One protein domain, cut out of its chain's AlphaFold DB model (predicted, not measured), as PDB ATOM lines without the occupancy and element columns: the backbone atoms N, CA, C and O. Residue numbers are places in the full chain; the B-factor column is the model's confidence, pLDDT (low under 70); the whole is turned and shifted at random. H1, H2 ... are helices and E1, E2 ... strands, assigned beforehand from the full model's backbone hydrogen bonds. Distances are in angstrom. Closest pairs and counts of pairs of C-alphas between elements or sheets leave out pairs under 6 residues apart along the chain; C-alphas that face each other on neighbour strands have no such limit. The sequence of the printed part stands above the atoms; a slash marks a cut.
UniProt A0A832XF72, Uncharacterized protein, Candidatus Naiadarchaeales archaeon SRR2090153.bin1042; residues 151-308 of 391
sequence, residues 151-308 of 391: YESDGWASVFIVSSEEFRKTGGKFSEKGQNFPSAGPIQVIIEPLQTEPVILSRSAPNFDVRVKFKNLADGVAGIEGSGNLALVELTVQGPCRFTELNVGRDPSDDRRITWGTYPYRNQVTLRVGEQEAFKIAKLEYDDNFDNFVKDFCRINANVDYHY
ATOM      1  N   TYR A 151     -16.404   5.360  32.819       94.31
ATOM      2  CA  TYR A 151     -16.714   6.745  32.499       94.31
ATOM      3  C   TYR A 151     -18.220   7.000  32.575       94.31
ATOM      4  O   TYR A 151     -19.023   6.083  32.399       94.31
ATOM      5  N   GLU A 152     -18.583   8.251  32.840       94.00
ATOM      6  CA  GLU A 152     -19.963   8.693  33.030       94.00
ATOM      7  C   GLU A 152     -20.265   9.856  32.083       94.00
ATOM      8  O   GLU A 152     -19.470  10.791  31.951       94.00
ATOM      9  N   SER A 153     -21.411   9.779  31.412       93.12
ATOM     10  CA  SER A 153     -21.902  10.786  30.475       93.12
ATOM     11  C   SER A 153     -23.326  11.196  30.836       93.12
ATOM     12  O   SER A 153     -24.231  10.363  30.836       93.12
ATOM     13  N   ASP A 154     -23.546  12.498  31.026       93.56
ATOM     14  CA  ASP A 154     -24.859  13.066  31.354       93.56
ATOM     15  C   ASP A 154     -25.404  13.951  30.237       93.56
ATOM     16  O   ASP A 154     -24.727  14.869  29.777       93.56
ATOM     17  N   GLY A 155     -26.648  13.718  29.825       93.50
ATOM     18  CA  GLY A 155     -27.364  14.530  28.841       93.50
ATOM     19  C   GLY A 155     -28.795  14.816  29.281       93.50
ATOM     20  O   GLY A 155     -29.353  14.123  30.132       93.50
ATOM     21  N   TRP A 156     -29.429  15.835  28.706       95.00
ATOM     22  CA  TRP A 156     -30.837  16.111  28.991       95.00
ATOM     23  C   TRP A 156     -31.569  16.749  27.816       95.00
ATOM     24  O   TRP A 156     -30.982  17.422  26.970       95.00
ATOM     25  N   ALA A 157     -32.885  16.571  27.783       94.88
ATOM     26  CA  ALA A 157     -33.765  17.277  26.865       94.88
ATOM     27  C   ALA A 157     -35.028  17.763  27.573       94.88
ATOM     28  O   ALA A 157     -35.495  17.150  28.529       94.88
ATOM     29  N   SER A 158     -35.584  18.874  27.103       94.25
ATOM     30  CA  SER A 158     -36.931  19.310  27.442       94.25
ATOM     31  C   SER A 158     -37.847  19.095  26.248       94.25
ATOM     32  O   SER A 158     -37.531  19.460  25.119       94.25
ATOM     33  N   VAL A 159     -39.002  18.501  26.509       93.62
ATOM     34  CA  VAL A 159     -40.043  18.246  25.525       93.62
ATOM     35  C   VAL A 159     -41.165  19.238  25.775       93.62
ATOM     36  O   VAL A 159     -41.782  19.217  26.839       93.62
ATOM     37  N   PHE A 160     -41.406  20.120  24.808       94.19
ATOM     38  CA  PHE A 160     -42.521  21.057  24.865       94.19
ATOM     39  C   PHE A 160     -43.812  20.336  24.475       94.19
ATOM     40  O   PHE A 160     -43.913  19.804  23.366       94.19
ATOM     41  N   ILE A 161     -44.781  20.313  25.385       94.12
ATOM     42  CA  ILE A 161     -46.070  19.649  25.195       94.12
ATOM     43  C   ILE A 161     -47.201  20.675  25.196       94.12
ATOM     44  O   ILE A 161     -47.170  21.653  25.942       94.12
ATOM     45  N   VAL A 162     -48.213  20.454  24.360       95.50
ATOM     46  CA  VAL A 162     -49.385  21.329  24.223       95.50
ATOM     47  C   VAL A 162     -50.659  20.509  24.106       95.50
ATOM     48  O   VAL A 162     -50.656  19.404  23.558       95.50
ATOM     49  N   SER A 163     -51.774  21.049  24.589       96.50
ATOM     50  CA  SER A 163     -53.070  20.412  24.383       96.50
ATOM     51  C   SER A 163     -53.531  20.567  22.935       96.50
ATOM     52  O   SER A 163     -53.217  21.544  22.248       96.50
ATOM     53  N   SER A 164     -54.315  19.604  22.452       95.00
ATOM     54  CA  SER A 164     -54.904  19.663  21.110       95.00
ATOM     55  C   SER A 164     -55.789  20.898  20.895       95.00
ATOM     56  O   SER A 164     -55.857  21.426  19.781       95.00
ATOM     57  N   GLU A 165     -56.439  21.395  21.950       94.69
ATOM     58  CA  GLU A 165     -57.237  22.619  21.903       94.69
ATOM     59  C   GLU A 165     -56.366  23.863  21.700       94.69
ATOM     60  O   GLU A 165     -56.646  24.663  20.801       94.69
ATOM     61  N   GLU A 166     -55.287  23.999  22.476       95.62
ATOM     62  CA  GLU A 166     -54.367  25.132  22.361       95.62
ATOM     63  C   GLU A 166     -53.624  25.113  21.019       95.62
ATOM     64  O   GLU A 166     -53.488  26.148  20.360       95.62
ATOM     65  N   PHE A 167     -53.218  23.931  20.545       95.06
ATOM     66  CA  PHE A 167     -52.631  23.766  19.214       95.06
ATOM     67  C   PHE A 167     -53.567  24.275  18.108       95.06
ATOM     68  O   PHE A 167     -53.145  25.015  17.215       95.06
ATOM     69  N   ARG A 168     -54.862  23.941  18.184       94.88
ATOM     70  CA  ARG A 168     -55.867  24.418  17.223       94.88
ATOM     71  C   ARG A 168     -56.083  25.928  17.326       94.88
ATOM     72  O   ARG A 168     -56.187  26.593  16.299       94.88
ATOM     73  N   LYS A 169     -56.149  26.472  18.544       95.19
ATOM     74  CA  LYS A 169     -56.384  27.901  18.806       95.19
ATOM     75  C   LYS A 169     -55.252  28.788  18.287       95.19
ATOM     76  O   LYS A 169     -55.509  29.861  17.749       95.19
ATOM     77  N   THR A 170     -54.013  28.332  18.428       93.81
ATOM     78  CA  THR A 170     -52.808  29.042  17.967       93.81
ATOM     79  C   THR A 170     -52.490  28.795  16.490       93.81
ATOM     80  O   THR A 170     -51.621  29.459  15.924       93.81
ATOM     81  N   GLY A 171     -53.174  27.842  15.843       92.81
ATOM     82  CA  GLY A 171     -52.858  27.406  14.483       92.81
ATOM     83  C   GLY A 171     -51.476  26.755  14.382       92.81
ATOM     84  O   GLY A 171     -50.789  26.946  13.380       92.81
ATOM     85  N   GLY A 172     -51.044  26.061  15.442       89.88
ATOM     86  CA  GLY A 172     -49.737  25.405  15.532       89.88
ATOM     87  C   GLY A 172     -48.548  26.352  15.710       89.88
ATOM     88  O   GLY A 172     -47.403  25.927  15.571       89.88
ATOM     89  N   LYS A 173     -48.787  27.638  15.998       90.94
ATOM     90  CA  LYS A 173     -47.724  28.637  16.158       90.94
ATOM     91  C   LYS A 173     -47.363  28.816  17.627       90.94
ATOM     92  O   LYS A 173     -48.113  29.430  18.379       90.94
ATOM     93  N   PHE A 174     -46.170  28.356  17.988       89.62
ATOM     94  CA  PHE A 174     -45.603  28.507  19.325       89.62
ATOM     95  C   PHE A 174     -44.223  29.160  19.254       89.62
ATOM     96  O   PHE A 174     -43.459  28.927  18.315       89.62
ATOM     97  N   SER A 175     -43.921  30.010  20.236       89.94
ATOM     98  CA  SER A 175     -42.590  30.617  20.387       89.94
ATOM     99  C   SER A 175     -41.633  29.710  21.161       89.94
ATOM    100  O   SER A 175     -40.417  29.775  20.994       89.94
ATOM    101  N   GLU A 176     -42.212  28.855  21.992       91.06
ATOM    102  CA  GLU A 176     -41.575  27.887  22.856       91.06
ATOM    103  C   GLU A 176     -41.167  26.640  22.076       91.06
ATOM    104  O   GLU A 176     -41.864  26.189  21.164       91.06
ATOM    105  N   LYS A 177     -40.015  26.079  22.444       90.25
ATOM    106  CA  LYS A 177     -39.447  24.885  21.820       90.25
ATOM    107  C   LYS A 177     -38.803  24.013  22.879       90.25
ATOM    108  O   LYS A 177     -38.301  24.522  23.884       90.25
ATOM    109  N   GLY A 178     -38.796  22.711  22.616       88.88
ATOM    110  CA  GLY A 178     -37.946  21.792  23.351       88.88
ATOM    111  C   GLY A 178     -36.471  22.158  23.191       88.88
ATOM    112  O   GLY A 178     -36.063  22.776  22.204       88.88
ATOM    113  N   GLN A 179     -35.674  21.794  24.182       91.00
ATOM    114  CA  GLN A 179     -34.226  21.944  24.161       91.00
ATOM    115  C   GLN A 179     -33.580  20.572  24.266       91.00
ATOM    116  O   GLN A 179     -34.146  19.655  24.851       91.00
ATOM    117  N   ASN A 180     -32.386  20.425  23.711       90.31
ATOM    118  CA  ASN A 180     -31.606  19.205  23.839       90.31
ATOM    119  C   ASN A 180     -30.153  19.602  24.078       90.31
ATOM    120  O   ASN A 180     -29.589  20.382  23.310       90.31
ATOM    121  N   PHE A 181     -29.598  19.073  25.158       92.31
ATOM    122  CA  PHE A 181     -28.212  19.193  25.557       92.31
ATOM    123  C   PHE A 181     -27.636  17.777  25.565       92.31
ATOM    124  O   PHE A 181     -27.795  17.060  26.560       92.31
ATOM    125  N   PRO A 182     -27.029  17.349  24.442       91.75
ATOM    126  CA  PRO A 182     -26.398  16.045  24.354       91.75
ATOM    127  C   PRO A 182     -25.339  15.876  25.436       91.75
ATOM    128  O   PRO A 182     -24.704  16.857  25.832       91.75
ATOM    129  N   SER A 183     -25.116  14.637  25.870       92.06
ATOM    130  CA  SER A 183     -24.009  14.381  26.785       92.06
ATOM    131  C   SER A 183     -22.660  14.652  26.122       92.06
ATOM    132  O   SER A 183     -22.500  14.516  24.903       92.06
ATOM    133  N   ALA A 184     -21.693  15.031  26.950       88.12
ATOM    134  CA  ALA A 184     -20.292  15.118  26.572       88.12
ATOM    135  C   ALA A 184     -19.538  13.898  27.113       88.12
ATOM    136  O   ALA A 184     -19.845  13.422  28.205       88.12
ATOM    137  N   GLY A 185     -18.590  13.403  26.319       90.00
ATOM    138  CA  GLY A 185     -17.809  12.197  26.582       90.00
ATOM    139  C   GLY A 185     -17.725  11.268  25.360       90.00
ATOM    140  O   GLY A 185     -18.376  11.528  24.342       90.00
ATOM    141  N   PRO A 186     -16.943  10.173  25.456       92.25
ATOM    142  CA  PRO A 186     -16.811   9.158  24.405       92.25
ATOM    143  C   PRO A 186     -18.139   8.642  23.859       92.25
ATOM    144  O   PRO A 186     -18.310   8.514  22.645       92.25
ATOM    145  N   ILE A 187     -19.095   8.377  24.756       93.12
ATOM    146  CA  ILE A 187     -20.459   8.018  24.388       93.12
ATOM    147  C   ILE A 187     -21.362   9.234  24.576       93.12
ATOM    148  O   ILE A 187     -21.641   9.662  25.700       93.12
ATOM    149  N   GLN A 188     -21.843   9.767  23.455       92.88
ATOM    150  CA  GLN A 188     -22.815  10.846  23.412       92.88
ATOM    151  C   GLN A 188     -24.242  10.296  23.445       92.88
ATOM    152  O   GLN A 188     -24.617   9.415  22.670       92.88
ATOM    153  N   VAL A 189     -25.066  10.889  24.298       93.25
ATOM    154  CA  VAL A 189     -26.476  10.570  24.484       93.25
ATOM    155  C   VAL A 189     -27.301  11.737  23.980       93.25
ATOM    156  O   VAL A 189     -27.109  12.877  24.398       93.25
ATOM    157  N   ILE A 190     -28.229  11.454  23.072       93.00
ATOM    158  CA  ILE A 190     -29.117  12.433  22.452       93.00
ATOM    159  C   ILE A 190     -30.547  11.966  22.686       93.00
ATOM    160  O   ILE A 190     -30.935  10.881  22.257       93.00
ATOM    161  N   ILE A 191     -31.346  12.797  23.347       91.94
ATOM    162  CA  ILE A 191     -32.755  12.503  23.609       91.94
ATOM    163  C   ILE A 191     -33.605  13.205  22.546       91.94
ATOM    164  O   ILE A 191     -33.796  14.418  22.554       91.94
ATOM    165  N   GLU A 192     -34.073  12.423  21.588       86.38
ATOM    166  CA  GLU A 192     -35.001  12.813  20.537       86.38
ATOM    167  C   GLU A 192     -36.448  12.533  20.976       86.38
ATOM    168  O   GLU A 192     -36.697  11.589  21.712       86.38
ATOM    169  N   PRO A 193     -37.440  13.280  20.487       66.56
ATOM    170  CA  PRO A 193     -37.344  14.153  19.331       66.56
ATOM    171  C   PRO A 193     -37.343  15.639  19.759       66.56
ATOM    172  O   PRO A 193     -37.315  15.951  20.944       66.56
ATOM    173  N   LEU A 194     -37.494  16.543  18.781       60.25
ATOM    174  CA  LEU A 194     -38.225  17.822  18.941       60.25
ATOM    175  C   LEU A 194     -37.426  19.091  19.299       60.25
ATOM    176  O   LEU A 194     -37.711  19.758  20.291       60.25
ATOM    177  N   GLN A 195     -36.533  19.547  18.415       54.19
ATOM    178  CA  GLN A 195     -36.129  20.966  18.451       54.19
ATOM    179  C   GLN A 195     -37.114  21.911  17.734       54.19
ATOM    180  O   GLN A 195     -36.984  23.127  17.866       54.19
ATOM    181  N   THR A 196     -38.097  21.410  16.970       64.19
ATOM    182  CA  THR A 196     -38.906  22.275  16.085       64.19
ATOM    183  C   THR A 196     -40.410  22.283  16.326       64.19
ATOM    184  O   THR A 196     -41.017  23.310  16.036       64.19
ATOM    185  N   GLU A 197     -41.016  21.217  16.856       83.38
ATOM    186  CA  GLU A 197     -42.479  21.107  16.970       83.38
ATOM    187  C   GLU A 197     -42.913  20.636  18.367       83.38
ATOM    188  O   GLU A 197     -42.203  19.839  18.984       83.38
ATOM    189  N   PRO A 198     -44.050  21.130  18.891       90.38
ATOM    190  CA  PRO A 198     -44.597  20.666  20.161       90.38
ATOM    191  C   PRO A 198     -45.184  19.254  20.046       90.38
ATOM    192  O   PRO A 198     -45.766  18.895  19.022       90.38
ATOM    193  N   VAL A 199     -45.133  18.481  21.131       93.00
ATOM    194  CA  VAL A 199     -45.947  17.263  21.252       93.00
ATOM    195  C   VAL A 199     -47.384  17.665  21.534       93.00
ATOM    196  O   VAL A 199     -47.665  18.343  22.521       93.00
ATOM    197  N   ILE A 200     -48.300  17.223  20.681       94.00
ATOM    198  CA  ILE A 200     -49.724  17.503  20.833       94.00
ATOM    199  C   ILE A 200     -50.363  16.348  21.595       94.00
ATOM    200  O   ILE A 200     -50.386  15.222  21.099       94.00
ATOM    201  N   LEU A 201     -50.917  16.633  22.771       95.00
ATOM    202  CA  LEU A 201     -51.585  15.640  23.607       95.00
ATOM    203  C   LEU A 201     -53.091  15.894  23.685       95.00
ATOM    204  O   LEU A 201     -53.581  17.021  23.576       95.00
ATOM    205  N   SER A 202     -53.843  14.818  23.887       94.50
ATOM    206  CA  SER A 202     -55.288  14.857  24.106       94.50
ATOM    207  C   SER A 202     -55.711  13.728  25.040       94.50
ATOM    208  O   SER A 202     -54.962  12.780  25.252       94.50
ATOM    209  N   ARG A 203     -56.948  13.763  25.553       91.56
ATOM    210  CA  ARG A 203     -57.463  12.678  26.410       91.56
ATOM    211  C   ARG A 203     -57.444  11.306  25.733       91.56
ATOM    212  O   ARG A 203     -57.310  10.296  26.410       91.56
ATOM    213  N   SER A 204     -57.609  11.261  24.410       93.00
ATOM    214  CA  SER A 204     -57.567  10.011  23.641       93.00
ATOM    215  C   SER A 204     -56.143   9.577  23.277       93.00
ATOM    216  O   SER A 204     -55.959   8.462  22.802       93.00
ATOM    217  N   ALA A 205     -55.156  10.456  23.452       93.44
ATOM    218  CA  ALA A 205     -53.748  10.206  23.172       93.44
ATOM    219  C   ALA A 205     -52.868  10.933  24.212       93.44
ATOM    220  O   ALA A 205     -52.240  11.944  23.885       93.44
ATOM    221  N   PRO A 206     -52.849  10.459  25.475       94.38
ATOM    222  CA  PRO A 206     -52.069  11.090  26.540       94.38
ATOM    223  C   PRO A 206     -50.576  10.731  26.499       94.38
ATOM    224  O   PRO A 206     -49.792  11.273  27.279       94.38
ATOM    225  N   ASN A 207     -50.187   9.835  25.586       95.25
ATOM    226  CA  ASN A 207     -48.875   9.202  25.552       95.25
ATOM    227  C   ASN A 207     -48.089   9.624  24.312       95.25
ATOM    228  O   ASN A 207     -48.663   9.808  23.237       95.25
ATOM    229  N   PHE A 208     -46.767   9.694  24.442       94.44
ATOM    230  CA  PHE A 208     -45.854   9.973  23.340       94.44
ATOM    231  C   PHE A 208     -44.530   9.222  23.504       94.44
ATOM    232  O   PHE A 208     -44.148   8.818  24.602       94.44
ATOM    233  N   ASP A 209     -43.825   9.040  22.390       94.56
ATOM    234  CA  ASP A 209     -42.569   8.297  22.345       94.56
ATOM    235  C   ASP A 209     -41.379   9.263  22.248       94.56
ATOM    236  O   ASP A 209     -41.376  10.204  21.452       94.56
ATOM    237  N   VAL A 210     -40.342   8.985  23.035       94.12
ATOM    238  CA  VAL A 210     -39.046   9.667  23.020       94.12
ATOM    239  C   VAL A 210     -37.977   8.654  22.641       94.12
ATOM    240  O   VAL A 210     -37.852   7.595  23.249       94.12
ATOM    241  N   ARG A 211     -37.205   8.955  21.602       94.00
ATOM    242  CA  ARG A 211     -36.081   8.143  21.148       94.00
ATOM    243  C   ARG A 211     -34.803   8.600  21.847       94.00
ATOM    244  O   ARG A 211     -34.350   9.715  21.653       94.00
ATOM    245  N   VAL A 212     -34.158   7.713  22.586       94.88
ATOM    246  CA  VAL A 212     -32.831   7.965  23.157       94.88
ATOM    247  C   VAL A 212     -31.788   7.327  22.256       94.88
ATOM    248  O   VAL A 212     -31.813   6.116  22.036       94.88
ATOM    249  N   LYS A 213     -30.910   8.153  21.695       94.44
ATOM    250  CA  LYS A 213     -29.849   7.768  20.771       94.44
ATOM    251  C   LYS A 213     -28.499   7.833  21.477       94.44
ATOM    252  O   LYS A 213     -28.170   8.843  22.085       94.44
ATOM    253  N   PHE A 214     -27.717   6.774  21.348       94.19
ATOM    254  CA  PHE A 214     -26.363   6.651  21.879       94.19
ATOM    255  C   PHE A 214     -25.405   6.637  20.700       94.19
ATOM    256  O   PHE A 214     -25.662   5.918  19.734       94.19
ATOM    257  N   LYS A 215     -24.332   7.420  20.758       93.38
ATOM    258  CA  LYS A 215     -23.312   7.492  19.715       93.38
ATOM    259  C   LYS A 215     -21.926   7.349  20.315       93.38
ATOM    260  O   LYS A 215     -21.627   8.037  21.281       93.38
ATOM    261  N   ASN A 216     -21.079   6.525  19.716       92.62
ATOM    262  CA  ASN A 216     -19.656   6.520  20.032       92.62
ATOM    263  C   ASN A 216     -18.944   7.563  19.162       92.62
ATOM    264  O   ASN A 216     -18.948   7.432  17.940       92.62
ATOM    265  N   LEU A 217     -18.396   8.608  19.782       91.31
ATOM    266  CA  LEU A 217     -17.725   9.713  19.089       91.31
ATOM    267  C   LEU A 217     -16.196   9.639  19.158       91.31
ATOM    268  O   LEU A 217     -15.537  10.394  18.446       91.31
ATOM    269  N   ALA A 218     -15.648   8.776  20.011       89.31
ATOM    270  CA  ALA A 218     -14.211   8.579  20.165       89.31
ATOM    271  C   ALA A 218     -13.736   7.296  19.462       89.31
ATOM    272  O   ALA A 218     -14.533   6.462  19.031       89.31
ATOM    273  N   ASP A 219     -12.415   7.149  19.367       87.06
ATOM    274  CA  ASP A 219     -11.753   6.048  18.654       87.06
ATOM    275  C   ASP A 219     -11.783   4.709  19.415       87.06
ATOM    276  O   ASP A 219     -11.438   3.664  18.862       87.06
ATOM    277  N   GLY A 220     -12.191   4.718  20.686       87.19
ATOM    278  CA  GLY A 220     -12.299   3.510  21.497       87.19
ATOM    279  C   GLY A 220     -13.609   2.748  21.293       87.19
ATOM    280  O   GLY A 220     -14.441   3.064  20.440       87.19
ATOM    281  N   VAL A 221     -13.817   1.721  22.113       87.62
ATOM    282  CA  VAL A 221     -15.002   0.858  22.081       87.62
ATOM    283  C   VAL A 221     -15.610   0.780  23.476       87.62
ATOM    284  O   VAL A 221     -14.901   0.592  24.462       87.62
ATOM    285  N   ALA A 222     -16.935   0.900  23.564       85.94
ATOM    286  CA  ALA A 222     -17.655   0.698  24.818       85.94
ATOM    287  C   ALA A 222     -17.764  -0.791  25.189       85.94
ATOM    288  O   ALA A 222     -17.860  -1.660  24.323       85.94
ATOM    289  N   GLY A 223     -17.828  -1.072  26.486       76.44
ATOM    290  CA  GLY A 223     -17.965  -2.403  27.066       76.44
ATOM    291  C   GLY A 223     -16.634  -3.131  27.274       76.44
ATOM    292  O   GLY A 223     -15.646  -2.894  26.580       76.44
ATOM    293  N   ILE A 224     -16.626  -4.070  28.228       68.12
ATOM    294  CA  ILE A 224     -15.470  -4.935  28.520       68.12
ATOM    295  C   ILE A 224     -15.077  -5.681  27.245       68.12
ATOM    296  O   ILE A 224     -15.949  -6.236  26.569       68.12
ATOM    297  N   GLU A 225     -13.785  -5.645  26.909       67.62
ATOM    298  CA  GLU A 225     -13.199  -6.304  25.733       67.62
ATOM    299  C   GLU A 225     -13.879  -5.949  24.397       67.62
ATOM    300  O   GLU A 225     -13.869  -6.731  23.451       67.62
ATOM    301  N   GLY A 226     -14.475  -4.756  24.301       65.25
ATOM    302  CA  GLY A 226     -15.167  -4.319  23.088       65.25
ATOM    303  C   GLY A 226     -16.518  -5.002  22.864       65.25
ATOM    304  O   GLY A 226     -17.010  -5.044  21.738       65.25
ATOM    305  N   SER A 227     -17.141  -5.524  23.927       77.19
ATOM    306  CA  SER A 227     -18.485  -6.122  23.868       77.19
ATOM    307  C   SER A 227     -19.575  -5.169  23.361       77.19
ATOM    308  O   SER A 227     -20.651  -5.626  22.976       77.19
ATOM    309  N   GLY A 228     -19.329  -3.857  23.370       79.81
ATOM    310  CA  GLY A 228     -20.276  -2.840  22.924       79.81
ATOM    311  C   GLY A 228     -21.339  -2.483  23.959       79.81
ATOM    312  O   GLY A 228     -22.149  -1.591  23.723       79.81
ATOM    313  N   ASN A 229     -21.388  -3.179  25.095       84.50
ATOM    314  CA  ASN A 229     -22.467  -3.031  26.066       84.50
ATOM    315  C   ASN A 229     -22.200  -1.870  27.028       84.50
ATOM    316  O   ASN A 229     -21.180  -1.850  27.715       84.50
ATOM    317  N   LEU A 230     -23.155  -0.943  27.117       88.62
ATOM    318  CA  LEU A 230     -23.169   0.081  28.163       88.62
ATOM    319  C   LEU A 230     -23.496  -0.575  29.512       88.62
ATOM    320  O   LEU A 230     -24.338  -1.478  29.575       88.62
ATOM    321  N   ALA A 231     -22.822  -0.137  30.578       88.19
ATOM    322  CA  ALA A 231     -22.954  -0.753  31.896       88.19
ATOM    323  C   ALA A 231     -24.315  -0.413  32.512       88.19
ATOM    324  O   ALA A 231     -25.080  -1.317  32.862       88.19
ATOM    325  N   LEU A 232     -24.634   0.881  32.553       92.38
ATOM    326  CA  LEU A 232     -25.879   1.416  33.078       92.38
ATOM    327  C   LEU A 232     -26.309   2.636  32.261       92.38
ATOM    328  O   LEU A 232     -25.508   3.489  31.903       92.38
ATOM    329  N   VAL A 233     -27.597   2.724  31.976       94.69
ATOM    330  CA  VAL A 233     -28.260   3.907  31.450       94.69
ATOM    331  C   VAL A 233     -29.466   4.156  32.337       94.69
ATOM    332  O   VAL A 233     -30.410   3.364  32.342       94.69
ATOM    333  N   GLU A 234     -29.445   5.259  33.064       96.19
ATOM    334  CA  GLU A 234     -30.570   5.730  33.855       96.19
ATOM    335  C   GLU A 234     -31.246   6.897  33.133       96.19
ATOM    336  O   GLU A 234     -30.614   7.893  32.788       96.19
ATOM    337  N   LEU A 235     -32.553   6.777  32.908       96.94
ATOM    338  CA  LEU A 235     -33.397   7.877  32.465       96.94
ATOM    339  C   LEU A 235     -34.293   8.321  33.608       96.94
ATOM    340  O   LEU A 235     -34.995   7.504  34.203       96.94
ATOM    341  N   THR A 236     -34.338   9.626  33.848       97.69
ATOM    342  CA  THR A 236     -35.280  10.241  34.788       97.69
ATOM    343  C   THR A 236     -36.129  11.289  34.090       97.69
ATOM    344  O   THR A 236     -35.653  11.981  33.188       97.69
ATOM    345  N   VAL A 237     -37.390  11.430  34.503       97.19
ATOM    346  CA  VAL A 237     -38.291  12.474  34.000       97.19
ATOM    347  C   VAL A 237     -38.759  13.416  35.111       97.19
ATOM    348  O   VAL A 237     -39.077  13.021  36.229       97.19
ATOM    349  N   GLN A 238     -38.798  14.704  34.792       96.44
ATOM    350  CA  GLN A 238     -39.262  15.796  35.640       96.44
ATOM    351  C   GLN A 238     -40.376  16.573  34.927       96.44
ATOM    352  O   GLN A 238     -40.452  16.587  33.696       96.44
ATOM    353  N   GLY A 239     -41.215  17.262  35.706       94.50
ATOM    354  CA  GLY A 239     -42.403  17.961  35.208       94.50
ATOM    355  C   GLY A 239     -43.675  17.106  35.317       94.50
ATOM    356  O   GLY A 239     -43.742  16.248  36.213       94.50
ATOM    357  N   PRO A 240     -44.674  17.334  34.444       95.56
ATOM    358  CA  PRO A 240     -45.984  16.681  34.502       95.56
ATOM    359  C   PRO A 240     -46.021  15.316  33.796       95.56
ATOM    360  O   PRO A 240     -47.086  14.716  33.676       95.56
ATOM    361  N   CYS A 241     -44.888  14.830  33.279       95.75
ATOM    362  CA  CYS A 241     -44.806  13.524  32.636       95.75
ATOM    363  C   CYS A 241     -44.268  12.448  33.581       95.75
ATOM    364  O   CYS A 241     -43.431  12.722  34.444       95.75
ATOM    365  N   ARG A 242     -44.664  11.203  33.307       97.12
ATOM    366  CA  ARG A 242     -44.071   9.980  33.860       97.12
ATOM    367  C   ARG A 242     -43.839   8.940  32.766       97.12
ATOM    368  O   ARG A 242     -44.336   9.080  31.647       97.12
ATOM    369  N   PHE A 243     -43.087   7.891  33.071       97.38
ATOM    370  CA  PHE A 243     -42.919   6.761  32.165       97.38
ATOM    371  C   PHE A 243     -44.103   5.798  32.264       97.38
ATOM    372  O   PHE A 243     -44.537   5.424  33.352       97.38
ATOM    373  N   THR A 244     -44.594   5.340  31.111       96.56
ATOM    374  CA  THR A 244     -45.667   4.333  31.057       96.56
ATOM    375  C   THR A 244     -45.170   2.955  31.497       96.56
ATOM    376  O   THR A 244     -43.975   2.650  31.407       96.56
ATOM    377  N   GLU A 245     -46.093   2.069  31.874       94.81
ATOM    378  CA  GLU A 245     -45.778   0.686  32.275       94.81
ATOM    379  C   GLU A 245     -45.193  -0.173  31.146       94.81
ATOM    380  O   GLU A 245     -44.607  -1.222  31.394       94.81
ATOM    381  N   LEU A 246     -45.324   0.283  29.896       94.06
ATOM    382  CA  LEU A 246     -44.791  -0.392  28.712       94.06
ATOM    383  C   LEU A 246     -43.268  -0.249  28.579       94.06
ATOM    384  O   LEU A 246     -42.664  -0.894  27.720       94.06
ATOM    385  N   ASN A 247     -42.643   0.616  29.380       94.56
ATOM    386  CA  ASN A 247     -41.201   0.802  29.344       94.56
ATOM    387  C   ASN A 247     -40.476  -0.363  29.993       94.56
ATOM    388  O   ASN A 247     -40.592  -0.620  31.192       94.56
ATOM    389  N   VAL A 248     -39.640  -1.015  29.198       91.25
ATOM    390  CA  VAL A 248     -38.766  -2.057  29.712       91.25
ATOM    391  C   VAL A 248     -37.682  -1.416  30.581       91.25
ATOM    392  O   VAL A 248     -37.009  -0.485  30.137       91.25
ATOM    393  N   GLY A 249     -37.529  -1.904  31.814       91.00
ATOM    394  CA  GLY A 249     -36.604  -1.336  32.800       91.00
ATOM    395  C   GLY A 249     -37.188  -0.211  33.664       91.00
ATOM    396  O   GLY A 249     -36.435   0.387  34.422       91.00
ATOM    397  N   ARG A 250     -38.494   0.092  33.566       94.06
ATOM    398  CA  ARG A 250     -39.172   1.017  34.495       94.06
ATOM    399  C   ARG A 250     -39.056   0.514  35.933       94.06
ATOM    400  O   ARG A 250     -39.292  -0.668  36.191       94.06
ATOM    401  N   ASP A 251     -38.751   1.423  36.851       91.12
ATOM    402  CA  ASP A 251     -38.782   1.134  38.280       91.12
ATOM    403  C   ASP A 251     -40.251   1.063  38.758       91.12
ATOM    404  O   ASP A 251     -40.999   2.029  38.598       91.12
ATOM    405  N   PRO A 252     -40.721  -0.068  39.323       89.00
ATOM    406  CA  PRO A 252     -42.096  -0.184  39.813       89.00
ATOM    407  C   PRO A 252     -42.378   0.688  41.046       89.00
ATOM    408  O   PRO A 252     -43.543   0.893  41.383       89.00
ATOM    409  N   SER A 253     -41.340   1.170  41.733       93.62
ATOM    410  CA  SER A 253     -41.448   2.063  42.889       93.62
ATOM    411  C   SER A 253     -41.326   3.547  42.530       93.62
ATOM    412  O   SER A 253     -41.742   4.392  43.321       93.62
ATOM    413  N   ASP A 254     -40.810   3.857  41.338       95.50
ATOM    414  CA  ASP A 254     -40.603   5.216  40.836       95.50
ATOM    415  C   ASP A 254     -40.949   5.278  39.341       95.50
ATOM    416  O   ASP A 254     -40.131   5.004  38.460       95.50
ATOM    417  N   ASP A 255     -42.186   5.676  39.032       95.81
ATOM    418  CA  ASP A 255     -42.667   5.796  37.654       95.81
ATOM    419  C   ASP A 255     -41.977   6.903  36.842       95.81
ATOM    420  O   ASP A 255     -42.221   7.036  35.639       95.81
ATOM    421  N   ARG A 256     -41.073   7.663  37.468       97.06
ATOM    422  CA  ARG A 256     -40.248   8.682  36.827       97.06
ATOM    423  C   ARG A 256     -38.845   8.195  36.494       97.06
ATOM    424  O   ARG A 256     -38.043   9.007  36.032       97.06
ATOM    425  N   ARG A 257     -38.553   6.901  36.669       97.12
ATOM    426  CA  ARG A 257     -37.246   6.299  36.389       97.12
ATOM    427  C   ARG A 257     -37.331   5.070  35.479       97.12
ATOM    428  O   ARG A 257     -38.192   4.205  35.638       97.12
ATOM    429  N   ILE A 258     -36.397   4.979  34.533       95.12
ATOM    430  CA  ILE A 258     -36.111   3.769  33.748       95.12
ATOM    431  C   ILE A 258     -34.620   3.466  33.848       95.12
ATOM    432  O   ILE A 258     -33.793   4.366  33.721       95.12
ATOM    433  N   THR A 259     -34.283   2.188  33.978       94.50
ATOM    434  CA  THR A 259     -32.905   1.704  33.975       94.50
ATOM    435  C   THR A 259     -32.703   0.643  32.893       94.50
ATOM    436  O   THR A 259     -33.377  -0.390  32.856       94.50
ATOM    437  N   TRP A 260     -31.736   0.875  32.009       93.50
ATOM    438  CA  TRP A 260     -31.230  -0.094  31.037       93.50
ATOM    439  C   TRP A 260     -29.791  -0.442  31.399       93.50
ATOM    440  O   TRP A 260     -29.029   0.432  31.781       93.50
ATOM    441  N   GLY A 261     -29.376  -1.698  31.285       84.94
ATOM    442  CA  GLY A 261     -28.008  -2.052  31.663       84.94
ATOM    443  C   GLY A 261     -27.727  -3.540  31.639       84.94
ATOM    444  O   GLY A 261     -28.593  -4.359  31.293       84.94
ATOM    445  N   THR A 262     -26.495  -3.880  32.008       72.25
ATOM    446  CA  THR A 262     -26.102  -5.262  32.285       72.25
ATOM    447  C   THR A 262     -26.776  -5.742  33.580       72.25
ATOM    448  O   THR A 262     -27.553  -5.018  34.199       72.25
ATOM    449  N   TYR A 263     -26.649  -7.032  33.900       64.50
ATOM    450  CA  TYR A 263     -27.379  -7.684  34.996       64.50
ATOM    451  C   TYR A 263     -27.501  -6.801  36.264       64.50
ATOM    452  O   TYR A 263     -26.502  -6.227  36.684       64.50
ATOM    453  N   PRO A 264     -28.687  -6.710  36.897       63.28
ATOM    454  CA  PRO A 264     -29.889  -7.521  36.674       63.28
ATOM    455  C   PRO A 264     -30.785  -7.063  35.511       63.28
ATOM    456  O   PRO A 264     -31.758  -7.747  35.196       63.28
ATOM    457  N   TYR A 265     -30.470  -5.955  34.836       63.50
ATOM    458  CA  TYR A 265     -31.473  -5.186  34.091       63.50
ATOM    459  C   TYR A 265     -31.887  -5.745  32.719       63.50
ATOM    460  O   TYR A 265     -32.839  -5.222  32.150       63.50
ATOM    461  N   ARG A 266     -31.241  -6.811  32.205       69.75
ATOM    462  CA  ARG A 266     -31.535  -7.597  30.966       69.75
ATOM    463  C   ARG A 266     -31.894  -6.816  29.680       69.75
ATOM    464  O   ARG A 266     -32.126  -7.438  28.649       69.75
ATOM    465  N   ASN A 267     -31.865  -5.487  29.696       80.19
ATOM    466  CA  ASN A 267     -32.289  -4.585  28.627       80.19
ATOM    467  C   ASN A 267     -31.119  -3.727  28.185       80.19
ATOM    468  O   ASN A 267     -31.162  -2.503  28.234       80.19
ATOM    469  N   GLN A 268     -30.056  -4.400  27.780       85.25
ATOM    470  CA  GLN A 268     -28.778  -3.779  27.481       85.25
ATOM    471  C   GLN A 268     -28.902  -2.801  26.304       85.25
ATOM    472  O   GLN A 268     -29.736  -2.971  25.399       85.25
ATOM    473  N   VAL A 269     -28.072  -1.763  26.333       89.62
ATOM    474  CA  VAL A 269     -27.785  -0.917  25.175       89.62
ATOM    475  C   VAL A 269     -26.456  -1.394  24.611       89.62
ATOM    476  O   VAL A 269     -25.439  -1.331  25.298       89.62
ATOM    477  N   THR A 270     -26.481  -1.892  23.378       88.94
ATOM    478  CA  THR A 270     -25.304  -2.444  22.705       88.94
ATOM    479  C   THR A 270     -24.946  -1.563  21.516       88.94
ATOM    480  O   THR A 270     -25.723  -1.461  20.567       88.94
ATOM    481  N   LEU A 271     -23.771  -0.947  21.565       87.19
ATOM    482  CA  LEU A 271     -23.105  -0.286  20.448       87.19
ATOM    483  C   LEU A 271     -22.267  -1.339  19.727       87.19
ATOM    484  O   LEU A 271     -21.238  -1.772  20.241       87.19
ATOM    485  N   ARG A 272     -22.718  -1.824  18.568       74.62
ATOM    486  CA  ARG A 272     -21.969  -2.875  17.869       74.62
ATOM    487  C   ARG A 272     -20.674  -2.302  17.308       74.62
ATOM    488  O   ARG A 272     -20.643  -1.185  16.804       74.62
ATOM    489  N   VAL A 273     -19.610  -3.096  17.329       65.94
ATOM    490  CA  VAL A 273     -18.356  -2.740  16.657       65.94
ATOM    491  C   VAL A 273     -18.647  -2.489  15.169       65.94
ATOM    492  O   VAL A 273     -19.164  -3.367  14.482       65.94
ATOM    493  N   GLY A 274     -18.374  -1.271  14.692       65.94
ATOM    494  CA  GLY A 274     -18.691  -0.813  13.329       65.94
ATOM    495  C   GLY A 274     -20.044  -0.100  13.169       65.94
ATOM    496  O   GLY A 274     -20.204   0.678  12.231       65.94
ATOM    497  N   GLU A 275     -20.987  -0.278  14.099       70.75
ATOM    498  CA  GLU A 275     -22.215   0.520  14.194       70.75
ATOM    499  C   GLU A 275     -22.069   1.462  15.396       70.75
ATOM    500  O   GLU A 275     -22.423   1.136  16.528       70.75
ATOM    501  N   GLN A 276     -21.521   2.657  15.156       81.75
ATOM    502  CA  GLN A 276     -21.261   3.672  16.188       81.75
ATOM    503  C   GLN A 276     -22.536   4.280  16.805       81.75
ATOM    504  O   GLN A 276     -22.453   5.315  17.461       81.75
ATOM    505  N   GLU A 277     -23.714   3.682  16.608       90.38
ATOM    506  CA  GLU A 277     -24.988   4.209  17.091       90.38
ATOM    507  C   GLU A 277     -25.920   3.102  17.618       90.38
ATOM    508  O   GLU A 277     -26.039   2.031  17.028       90.38
ATOM    509  N   ALA A 278     -26.644   3.389  18.701       92.06
ATOM    510  CA  ALA A 278     -27.743   2.569  19.212       92.06
ATOM    511  C   ALA A 278     -28.946   3.451  19.564       92.06
ATOM    512  O   ALA A 278     -28.804   4.650  19.812       92.06
ATOM    513  N   PHE A 279     -30.145   2.868  19.603       92.81
ATOM    514  CA  PHE A 279     -31.360   3.590  19.974       92.81
ATOM    515  C   PHE A 279     -32.263   2.775  20.898       92.81
ATOM    516  O   PHE A 279     -32.360   1.550  20.808       92.81
ATOM    517  N   LYS A 280     -32.967   3.488  21.770       94.38
ATOM    518  CA  LYS A 280     -34.056   2.980  22.604       94.38
ATOM    519  C   LYS A 280     -35.233   3.941  22.529       94.38
ATOM    520  O   LYS A 280     -35.071   5.101  22.162       94.38
ATOM    521  N   ILE A 281     -36.420   3.450  22.856       93.94
ATOM    522  CA  ILE A 281     -37.635   4.262  22.909       93.94
ATOM    523  C   ILE A 281     -38.136   4.244  24.349       93.94
ATOM    524  O   ILE A 281     -38.368   3.169  24.898       93.94
ATOM    525  N   ALA A 282     -38.296   5.427  24.929       95.06
ATOM    526  CA  ALA A 282     -38.982   5.654  26.186       95.06
ATOM    527  C   ALA A 282     -40.390   6.189  25.891       95.06
ATOM    528  O   ALA A 282     -40.556   7.154  25.150       95.06
ATOM    529  N   LYS A 283     -41.413   5.550  26.454       96.19
ATOM    530  CA  LYS A 283     -42.822   5.936  26.310       96.19
ATOM    531  C   LYS A 283     -43.241   6.779  27.504       96.19
ATOM    532  O   LYS A 283     -43.227   6.281  28.629       96.19
ATOM    533  N   LEU A 284     -43.619   8.026  27.284       96.06
ATOM    534  CA  LEU A 284     -44.070   8.920  28.342       96.06
ATOM    535  C   LEU A 284     -45.578   9.114  28.277       96.06
ATOM    536  O   LEU A 284     -46.178   9.011  27.208       96.06
ATOM    537  N   GLU A 285     -46.165   9.424  29.424       95.88
ATOM    538  CA  GLU A 285     -47.543   9.882  29.547       95.88
ATOM    539  C   GLU A 285     -47.618  11.145  30.394       95.88
ATOM    540  O   GLU A 285     -46.804  11.352  31.297       95.88
ATOM    541  N   TYR A 286     -48.589  11.996  30.075       95.31
ATOM    542  CA  TYR A 286     -48.936  13.155  30.888       95.31
ATOM    543  C   TYR A 286     -49.807  12.716  32.070       95.31
ATOM    544  O   TYR A 286     -50.858  12.109  31.865       95.31
ATOM    545  N   ASP A 287     -49.362  13.018  33.288       90.06
ATOM    546  CA  ASP A 287     -49.953  12.537  34.547       90.06
ATOM    547  C   ASP A 287     -50.778  13.605  35.287       90.06
ATOM    548  O   ASP A 287     -51.335  13.356  36.351       90.06
ATOM    549  N   ASP A 288     -50.866  14.821  34.748       86.19
ATOM    550  CA  ASP A 288     -51.648  15.890  35.370       86.19
ATOM    551  C   ASP A 288     -53.056  16.005  34.751       86.19
ATOM    552  O   ASP A 288     -53.404  15.358  33.755       86.19
ATOM    553  N   ASN A 289     -53.917  16.824  35.350       88.25
ATOM    554  CA  ASN A 289     -55.299  16.965  34.926       88.25
ATOM    555  C   ASN A 289     -55.410  17.619  33.532       88.25
ATOM    556  O   ASN A 289     -55.236  18.832  33.372       88.25
ATOM    557  N   PHE A 290     -55.812  16.822  32.535       90.19
ATOM    558  CA  PHE A 290     -56.104  17.276  31.171       90.19
ATOM    559  C   PHE A 290     -57.161  18.386  31.084       90.19
ATOM    560  O   PHE A 290     -57.185  19.097  30.082       90.19
ATOM    561  N   ASP A 291     -58.029  18.554  32.088       86.44
ATOM    562  CA  ASP A 291     -59.044  19.616  32.106       86.44
ATOM    563  C   ASP A 291     -58.420  21.023  32.121       86.44
ATOM    564  O   ASP A 291     -59.011  21.957  31.583       86.44
ATOM    565  N   ASN A 292     -57.226  21.169  32.707       87.19
ATOM    566  CA  ASN A 292     -56.530  22.452  32.856       87.19
ATOM    567  C   ASN A 292     -55.233  22.533  32.035       87.19
ATOM    568  O   ASN A 292     -54.521  23.539  32.089       87.19
ATOM    569  N   PHE A 293     -54.909  21.484  31.277       92.31
ATOM    570  CA  PHE A 293     -53.683  21.412  30.493       92.31
ATOM    571  C   PHE A 293     -53.764  22.307  29.249       92.31
ATOM    572  O   PHE A 293     -54.561  22.083  28.335       92.31
ATOM    573  N   VAL A 294     -52.891  23.314  29.194       92.94
ATOM    574  CA  VAL A 294     -52.729  24.194  28.025       92.94
ATOM    575  C   VAL A 294     -51.403  23.898  27.330       92.94
ATOM    576  O   VAL A 294     -51.378  23.548  26.149       92.94
ATOM    577  N   LYS A 295     -50.302  24.031  28.073       93.81
ATOM    578  CA  LYS A 295     -48.937  23.770  27.620       93.81
ATOM    579  C   LYS A 295     -48.019  23.551  28.819       93.81
ATOM    580  O   LYS A 295     -48.248  24.167  29.857       93.81
ATOM    581  N   ASP A 296     -46.988  22.730  28.662       95.06
ATOM    582  CA  ASP A 296     -45.997  22.463  29.710       95.06
ATOM    583  C   ASP A 296     -44.679  21.926  29.112       95.06
ATOM    584  O   ASP A 296     -44.539  21.797  27.891       95.06
ATOM    585  N   PHE A 297     -43.708  21.609  29.967       94.12
ATOM    586  CA  PHE A 297     -42.446  20.977  29.620       94.12
ATOM    587  C   PHE A 297     -42.192  19.732  30.455       94.12
ATOM    588  O   PHE A 297     -42.228  19.760  31.684       94.12
ATOM    589  N   CYS A 298     -41.795  18.663  29.777       94.25
ATOM    590  CA  CYS A 298     -41.254  17.479  30.426       94.25
ATOM    591  C   CYS A 298     -39.749  17.441  30.212       94.25
ATOM    592  O   CYS A 298     -39.283  17.442  29.072       94.25
ATOM    593  N   ARG A 299     -38.974  17.445  31.297       95.62
ATOM    594  CA  ARG A 299     -37.514  17.345  31.221       95.62
ATOM    595  C   ARG A 299     -37.102  15.902  31.437       95.62
ATOM    596  O   ARG A 299     -37.493  15.299  32.426       95.62
ATOM    597  N   ILE A 300     -36.292  15.377  30.534       96.44
ATOM    598  CA  ILE A 300     -35.757  14.023  30.584       96.44
ATOM    599  C   ILE A 300     -34.250  14.155  30.751       96.44
ATOM    600  O   ILE A 300     -33.607  14.831  29.948       96.44
ATOM    601  N   ASN A 301     -33.695  13.538  31.786       97.25
ATOM    602  CA  ASN A 301     -32.254  13.444  31.981       97.25
ATOM    603  C   ASN A 301     -31.820  12.004  31.710       97.25
ATOM    604  O   ASN A 301     -32.551  11.068  32.037       97.25
ATOM    605  N   ALA A 302     -30.648  11.847  31.111       96.62
ATOM    606  CA  ALA A 302     -30.001  10.573  30.881       96.62
ATOM    607  C   ALA A 302     -28.621  10.599  31.527       96.62
ATOM    608  O   ALA A 302     -27.821  11.472  31.196       96.62
ATOM    609  N   ASN A 303     -28.366   9.637  32.401       95.94
ATOM    610  CA  ASN A 303     -27.061   9.357  32.976       95.94
ATOM    611  C   ASN A 303     -26.597   8.003  32.438       95.94
ATOM    612  O   ASN A 303     -27.373   7.043  32.412       95.94
ATOM    613  N   VAL A 304     -25.375   7.945  31.920       94.56
ATOM    614  CA  VAL A 304     -24.847   6.755  31.258       94.56
ATOM    615  C   VAL A 304     -23.479   6.421  31.811       94.56
ATOM    616  O   VAL A 304     -22.508   7.108  31.504       94.56
ATOM    617  N   ASP A 305     -23.409   5.315  32.544       93.56
ATOM    618  CA  ASP A 305     -22.164   4.692  32.965       93.56
ATOM    619  C   ASP A 305     -21.760   3.606  31.972       93.56
ATOM    620  O   ASP A 305     -22.552   2.746  31.553       93.56
ATOM    621  N   TYR A 306     -20.486   3.600  31.609       92.62
ATOM    622  CA  TYR A 306     -19.947   2.597  30.712       92.62
ATOM    623  C   TYR A 306     -18.474   2.336  30.975       92.62
ATOM    624  O   TYR A 306     -17.709   3.223  31.345       92.62
ATOM    625  N   HIS A 307     -18.090   1.093  30.714       92.25
ATOM    626  CA  HIS A 307     -16.699   0.721  30.553       92.25
ATOM    627  C   HIS A 307     -16.251   1.090  29.138       92.25
ATOM    628  O   HIS A 307     -17.029   0.929  28.191       92.25
ATOM    629  N   TYR A 308     -15.031   1.572  28.964       92.50
ATOM    630  CA  TYR A 308     -14.513   2.015  27.677       92.50
ATOM    631  C   TYR A 308     -13.068   1.567  27.494       92.50
ATOM    632  O   TYR A 308     -12.255   1.695  28.404       92.50
TER     633      TYR A 308
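AT A GLANCE: This is residues 151 to 308 of the 391 residues of an uncharacterized protein of Candidatus Naiadarchaeales archaeon SRR2090153.bin1042 (UniProt A0A832XF72). The domain is a long, flattened sandwich of two strongly twisted sheets, partly face to face: E1, E2, E4, E6, E8 and E10 make one, and the curled sheet E3, E5, E9, E7 makes the other. E1 and E10 run side by side along most of the long axis, the short helix H1 lies at one end of it, and the unnamed residues 217 to 231 reach to the other. The printed part has 158 residues, with the named elements in the order E1, H1, E2, E3, E4, E5, E6, E7, E8, E9, E10; the class is mostly strand. The first sheet is branched and mixed, while the second runs E3, E5, E9, E7, all antiparallel. The whole is compact, with a radius of gyration of the C-alphas of 16.7 A, and elongated, with spans of 55 by 32 by 20 A.

HOW THE PARTS SIT: The printed part begins with E1, residues 151 to 163, whose pairing is staggered. On one side of it lie E2, residues 179 to 181, and E4, residues 199 to 201; on the other side lies E10, residues 295 to 308. E1 and E10 are antiparallel at 162 degrees, with N 157 and O 300 2.9 A apart, within hydrogen-bond range. E1 and E2 are antiparallel, with N 158 and O 179 at 2.8 A, and E1 and E4 are parallel, with N 162 and O 199 at 2.9 A. H1, residues 164 to 170, is on this sheet over E1 and stands up from it, its line rising 61 degrees; its height over the sheet is 7.2 A, from a local plane fitted to only just enough C-alphas, 6. In H1 every O i to N i+4 pair is within hydrogen-bond range. E3, residues 187 to 192, is an edge strand of the second sheet, and its closest C-alphas to E1 are those of Ala 157 and Ile 191, 5.9 A apart. E3 is antiparallel to E5, residues 207 to 216, with N 190 and O 213 at 2.8 A. E6, residues 232 to 238, is antiparallel to E10, with N 234 and O 303 at 2.8 A. E7, residues 241 to 243, is the other edge strand of the second sheet, and the C-alphas of Cys 241 and Cys 298 in E10 are 5.8 A apart, the closest of that pair of strands. E8, residues 257 to 261, is antiparallel to E6, with N 233 and O 260 at 2.7 A. E9, residues 277 to 286, is antiparallel to E5, with N 210 and O 282 at 2.8 A, and to E7, with N 242 and O 285 at 2.9 A. E9 and E10 are near each other, while E1 and E5 are apart.

IN THESE COORDINATES: E1 begins at C-alpha 151, (-16.714, 6.745, 32.499), and measures 39.7 A from first to last C-alpha. H1 measures 10.1 A. E3 measures 15.8 A, E5 29.9 A, E6 19.8 A, E8 13.3 A and E9 29.0 A; E2, E4 and E7 have three residues each. E5 begins at C-alpha 207, (-48.875, 9.202, 25.552). E10, the longest strand, measures 40.7 A and ends at C-alpha 308, (-14.513, 2.015, 27.677).

THE WHOLE: The two C-alphas farthest apart are those of Lys 169 and Glu 225, at 55.5 A, while those of Tyr 151 and Tyr 308 are 7.1 A apart. The printed part has no cut. The links E5 to E6, E7 to E8 and E8 to E9 are long. The mean pLDDT of the printed part is 89.7; residues 193 to 196, 224 to 226, 263 to 266 and 273 to 274 are under 70.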